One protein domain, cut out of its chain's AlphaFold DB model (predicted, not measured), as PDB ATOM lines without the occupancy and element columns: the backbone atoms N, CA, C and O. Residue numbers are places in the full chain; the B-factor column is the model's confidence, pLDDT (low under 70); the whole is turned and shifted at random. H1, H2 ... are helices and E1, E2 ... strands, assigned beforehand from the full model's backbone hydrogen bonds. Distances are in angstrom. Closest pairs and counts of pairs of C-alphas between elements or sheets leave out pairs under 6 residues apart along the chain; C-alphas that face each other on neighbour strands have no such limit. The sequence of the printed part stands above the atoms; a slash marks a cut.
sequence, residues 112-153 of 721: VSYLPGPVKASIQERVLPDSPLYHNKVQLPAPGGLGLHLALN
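Overview. This is residues 112 to 153 of the 721 residues of a protein of Sus scrofa (UniProt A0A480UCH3). The domain has little regular structure: one short helix, H1, then a long winding loop that doubles back in a hairpin-like turn, residues 140 to 148, into one short strand, E1. Residues 138 to 139 pair with E1 across the mouth of this turn. The printed part has 42 residues, 12 of them in named elements, H1 then E1, and its class is mixed. It is compact, with a radius of gyration of the C-alphas of 10.0 A, and spans 29 by 22 by 16 A.

Along the chain. H1, residues 117 to 124, begins at C-alpha 117 (40.711, 23.447, 4.386) and is 10.3 A long. E1, residues 149 to 152, is 9.2 A long and ends at C-alpha 152 (28.606, 21.374, -10.496).

Arrangement. In H1 every O i to N i+4 pair is within hydrogen-bond range. H1 and E1 are apart. E1 pairs with no named strand; residues 138 to 139 pair antiparallel with its residues 149 to 150.

Size, cuts and confidence. The C-alphas farthest apart, of Asp 130 and Gly 144, are 29.3 A apart. The printed part has no cut. The link from H1 to E1, 24 residues, is long. Residues 141 to 146 have pLDDT under 70.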
ATOM      1  N   VAL A 112      37.858  25.475  -6.261       90.19
ATOM      2  CA  VAL A 112      38.330  24.597  -5.165       90.19
ATOM      3  C   VAL A 112      38.943  25.396  -4.005       90.19
ATOM      4  O   VAL A 112      38.955  24.940  -2.863       90.19
ATOM      5  N   SER A 113      39.422  26.617  -4.263       88.88
ATOM      6  CA  SER A 113      40.025  27.502  -3.258       88.88
ATOM      7  C   SER A 113      39.109  27.852  -2.084       88.88
ATOM      8  O   SER A 113      39.642  28.203  -1.026       88.88
ATOM      9  N   TYR A 114      37.788  27.753  -2.276       88.75
ATOM     10  CA  TYR A 114      36.754  28.068  -1.286       88.75
ATOM     11  C   TYR A 114      36.182  26.840  -0.564       88.75
ATOM     12  O   TYR A 114      35.297  26.986   0.276       88.75
ATOM     13  N   LEU A 115      36.673  25.633  -0.862       88.50
ATOM     14  CA  LEU A 115      36.307  24.442  -0.097       88.50
ATOM     15  C   LEU A 115      36.947  24.462   1.304       88.50
ATOM     16  O   LEU A 115      38.009  25.074   1.482       88.50
ATOM     17  N   PRO A 116      36.352  23.758   2.287       85.06
ATOM     18  CA  PRO A 116      36.950  23.561   3.604       85.06
ATOM     19  C   PRO A 116      38.405  23.088   3.523       85.06
ATOM     20  O   PRO A 116      38.751  22.255   2.682       85.06
ATOM     21  N   GLY A 117      39.249  23.602   4.424       78.31
ATOM     22  CA  GLY A 117      40.711  23.447   4.386       78.31
ATOM     23  C   GLY A 117      41.216  22.028   4.088       78.31
ATOM     24  O   GLY A 117      42.000  21.874   3.155       78.31
ATOM     25  N   PRO A 118      40.751  20.989   4.800       76.44
ATOM     26  CA  PRO A 118      41.200  19.619   4.550       76.44
ATOM     27  C   PRO A 118      40.832  19.062   3.166       76.44
ATOM     28  O   PRO A 118      41.669  18.459   2.498       76.44
ATOM     29  N   VAL A 119      39.599  19.299   2.704       81.00
ATOM     30  CA  VAL A 119      39.126  18.868   1.375       81.00
ATOM     31  C   VAL A 119      39.899  19.601   0.287       81.00
ATOM     32  O   VAL A 119      40.369  18.995  -0.674       81.00
ATOM     33  N   LYS A 120      40.073  20.914   0.463       84.38
ATOM     34  CA  LYS A 120      40.873  21.760  -0.418       84.38
ATOM     35  C   LYS A 120      42.311  21.250  -0.524       84.38
ATOM     36  O   LYS A 120      42.793  21.103  -1.642       84.38
ATOM     37  N   ALA A 121      42.968  20.974   0.603       81.06
ATOM     38  CA  ALA A 121      44.337  20.464   0.632       81.06
ATOM     39  C   ALA A 121      44.444  19.112  -0.088       81.06
ATOM     40  O   ALA A 121      45.275  18.970  -0.976       81.06
ATOM     41  N   SER A 122      43.531  18.178   0.203       81.19
ATOM     42  CA  SER A 122      43.477  16.863  -0.450       81.19
ATOM     43  C   SER A 122      43.373  16.984  -1.979       81.19
ATOM     44  O   SER A 122      44.216  16.468  -2.714       81.19
ATOM     45  N   ILE A 123      42.422  17.788  -2.473       83.62
ATOM     46  CA  ILE A 123      42.234  18.006  -3.917       83.62
ATOM     47  C   ILE A 123      43.458  18.699  -4.545       83.62
ATOM     48  O   ILE A 123      43.856  18.353  -5.659       83.62
ATOM     49  N   GLN A 124      44.078  19.657  -3.849       83.31
ATOM     50  CA  GLN A 124      45.295  20.339  -4.310       83.31
ATOM     51  C   GLN A 124      46.503  19.394  -4.391       83.31
ATOM     52  O   GLN A 124      47.296  19.498  -5.328       83.31
ATOM     53  N   GLU A 125      46.598  18.434  -3.471       81.19
ATOM     54  CA  GLU A 125      47.589  17.351  -3.463       81.19
ATOM     55  C   GLU A 125      47.266  16.230  -4.468       81.19
ATOM     56  O   GLU A 125      48.013  15.260  -4.578       81.19
ATOM     57  N   ARG A 126      46.190  16.378  -5.258       78.56
ATOM     58  CA  ARG A 126      45.692  15.379  -6.219       78.56
ATOM     59  C   ARG A 126      45.289  14.059  -5.559       78.56
ATOM     60  O   ARG A 126      45.337  13.007  -6.195       78.56
ATOM     61  N   VAL A 127      44.846  14.121  -4.311       78.44
ATOM     62  CA  VAL A 127      44.165  13.023  -3.632       78.44
ATOM     63  C   VAL A 127      42.672  13.330  -3.675       78.44
ATOM     64  O   VAL A 127      42.229  14.423  -3.329       78.44
ATOM     65  N   LEU A 128      41.873  12.398  -4.190       74.31
ATOM     66  CA  LEU A 128      40.428  12.598  -4.229       74.31
ATOM     67  C   LEU A 128      39.859  12.310  -2.831       74.31
ATOM     68  O   LEU A 128      40.156  11.245  -2.292       74.31
ATOM     69  N   PRO A 129      39.057  13.212  -2.236       76.62
ATOM     70  CA  PRO A 129      38.394  12.931  -0.969       76.62
ATOM     71  C   PRO A 129      37.457  11.722  -1.084       76.62
ATOM     72  O   PRO A 129      36.832  11.535  -2.129       76.62
ATOM     73  N   ASP A 130      37.281  10.981   0.013       70.88
ATOM     74  CA  ASP A 130      36.423   9.782   0.120       70.88
ATOM     75  C   ASP A 130      34.909  10.092   0.092       70.88
ATOM     76  O   ASP A 130      34.095   9.457   0.766       70.88
ATOM     77  N   SER A 131      34.507  11.106  -0.673       80.25
ATOM     78  CA  SER A 131      33.134  11.573  -0.796       80.25
ATOM     79  C   SER A 131      32.686  11.533  -2.258       80.25
ATOM     80  O   SER A 131      33.304  12.192  -3.105       80.25
ATOM     81  N   PRO A 132      31.568  10.844  -2.572       79.25
ATOM     82  CA  PRO A 132      30.999  10.817  -3.921       79.25
ATOM     83  C   PRO A 132      30.725  12.211  -4.494       79.25
ATOM     84  O   PRO A 132      30.691  12.378  -5.715       79.25
ATOM     85  N   LEU A 133      30.578  13.219  -3.626       85.12
ATOM     86  CA  LEU A 133      30.338  14.608  -3.992       85.12
ATOM     87  C   LEU A 133      31.370  15.163  -4.985       85.12
ATOM     88  O   LEU A 133      31.000  15.994  -5.813       85.12
ATOM     89  N   TYR A 134      32.625  14.699  -4.939       85.94
ATOM     90  CA  TYR A 134      33.733  15.227  -5.753       85.94
ATOM     91  C   TYR A 134      34.119  14.337  -6.946       85.94
ATOM     92  O   TYR A 134      34.896  14.754  -7.811       85.94
ATOM     93  N   HIS A 135      33.579  13.119  -7.027       82.31
ATOM     94  CA  HIS A 135      33.945  12.143  -8.055       82.31
ATOM     95  C   HIS A 135      33.589  12.641  -9.461       82.31
ATOM     96  O   HIS A 135      32.454  13.027  -9.719       82.31
ATOM     97  N   ASN A 136      34.557  12.597 -10.384       83.44
ATOM     98  CA  ASN A 136      34.422  13.052 -11.778       83.44
ATOM     99  C   ASN A 136      34.027  14.533 -11.959       83.44
ATOM    100  O   ASN A 136      33.627  14.919 -13.056       83.44
ATOM    101  N   LYS A 137      34.139  15.370 -10.916       86.75
ATOM    102  CA  LYS A 137      33.788  16.803 -10.989       86.75
ATOM    103  C   LYS A 137      34.993  17.731 -10.987       86.75
ATOM    104  O   LYS A 137      34.860  18.868 -11.425       86.75
ATOM    105  N   VAL A 138      36.150  17.270 -10.513       86.88
ATOM    106  CA  VAL A 138      37.386  18.064 -10.494       86.88
ATOM    107  C   VAL A 138      37.896  18.249 -11.921       86.88
ATOM    108  O   VAL A 138      38.279  17.283 -12.582       86.88
ATOM    109  N   GLN A 139      37.919  19.495 -12.382       84.94
ATOM    110  CA  GLN A 139      38.454  19.885 -13.677       84.94
ATOM    111  C   GLN A 139      39.833  20.529 -13.521       84.94
ATOM    112  O   GLN A 139      40.072  21.359 -12.638       84.94
ATOM    113  N   LEU A 140      40.752  20.124 -14.396       72.44
ATOM    114  CA  LEU A 140      42.068  20.740 -14.520       72.44
ATOM    115  C   LEU A 140      41.932  22.068 -15.278       72.44
ATOM    116  O   LEU A 140      41.166  22.130 -16.243       72.44
ATOM    117  N   PRO A 141      42.681  23.113 -14.891       67.94
ATOM    118  CA  PRO A 141      42.677  24.358 -15.640       67.94
ATOM    119  C   PRO A 141      43.116  24.111 -17.089       67.94
ATOM    120  O   PRO A 141      44.090  23.398 -17.347       67.94
ATOM    121  N   ALA A 142      42.411  24.733 -18.038       63.34
ATOM    122  CA  ALA A 142      42.886  24.871 -19.412       63.34
ATOM    123  C   ALA A 142      44.262  25.577 -19.422       63.34
ATOM    124  O   ALA A 142      44.563  26.317 -18.480       63.34
ATOM    125  N   PRO A 143      45.117  25.387 -20.446       47.78
ATOM    126  CA  PRO A 143      46.413  26.064 -20.506       47.78
ATOM    127  C   PRO A 143      46.231  27.592 -20.412       47.78
ATOM    128  O   PRO A 143      45.683  28.212 -21.319       47.78
ATOM    129  N   GLY A 144      46.662  28.179 -19.285       57.06
ATOM    130  CA  GLY A 144      46.491  29.601 -18.940       57.06
ATOM    131  C   GLY A 144      45.447  29.913 -17.851       57.06
ATOM    132  O   GLY A 144      45.357  31.059 -17.421       57.06
ATOM    133  N   GLY A 145      44.675  28.926 -17.383       57.91
ATOM    134  CA  GLY A 145      43.678  29.086 -16.319       57.91
ATOM    135  C   GLY A 145      44.278  29.058 -14.908       57.91
ATOM    136  O   GLY A 145      45.192  28.286 -14.619       57.91
ATOM    137  N   LEU A 146      43.739  29.884 -14.009       57.91
ATOM    138  CA  LEU A 146      44.122  29.916 -12.596       57.91
ATOM    139  C   LEU A 146      43.209  28.986 -11.774       57.91
ATOM    140  O   LEU A 146      41.998  29.192 -11.710       57.91
ATOM    141  N   GLY A 147      43.808  27.993 -11.106       73.44
ATOM    142  CA  GLY A 147      43.162  27.168 -10.073       73.44
ATOM    143  C   GLY A 147      42.398  25.927 -10.566       73.44
ATOM    144  O   GLY A 147      42.068  25.798 -11.740       73.44
ATOM    145  N   LEU A 148      42.147  24.994  -9.641       87.06
ATOM    146  CA  LEU A 148      41.267  23.835  -9.844       87.06
ATOM    147  C   LEU A 148      39.806  24.253  -9.629       87.06
ATOM    148  O   LEU A 148      39.514  25.005  -8.693       87.06
ATOM    149  N   HIS A 149      38.900  23.712 -10.442       90.56
ATOM    150  CA  HIS A 149      37.461  23.984 -10.363       90.56
ATOM    151  C   HIS A 149      36.664  22.682 -10.275       90.56
ATOM    152  O   HIS A 149      37.119  21.630 -10.724       90.56
ATOM    153  N   LEU A 150      35.479  22.747  -9.675       92.56
ATOM    154  CA  LEU A 150      34.482  21.683  -9.695       92.56
ATOM    155  C   LEU A 150      33.386  22.049 -10.693       92.56
ATOM    156  O   LEU A 150      32.798  23.118 -10.569       92.56
ATOM    157  N   ALA A 151      33.059  21.150 -11.619       94.00
ATOM    158  CA  ALA A 151      31.878  21.306 -12.463       94.00
ATOM    159  C   ALA A 151      30.642  20.758 -11.749       94.00
ATOM    160  O   ALA A 151      30.451  19.544 -11.636       94.00
ATOM    161  N   LEU A 152      29.807  21.671 -11.265       95.25
ATOM    162  CA  LEU A 152      28.606  21.374 -10.496       95.25
ATOM    163  C   LEU A 152      27.358  21.543 -11.359       95.25
ATOM    164  O   LEU A 152      27.292  22.416 -12.221       95.25
ATOM    165  N   ASN A 153      26.338  20.722 -11.120       94.88
ATOM    166  CA  ASN A 153      25.007  21.006 -11.665       94.88
ATOM    167  C   ASN A 153      24.335  22.173 -10.896       94.88
ATOM    168  O   ASN A 153      24.828  22.569  -9.837       94.88
TER     169      ASN A 153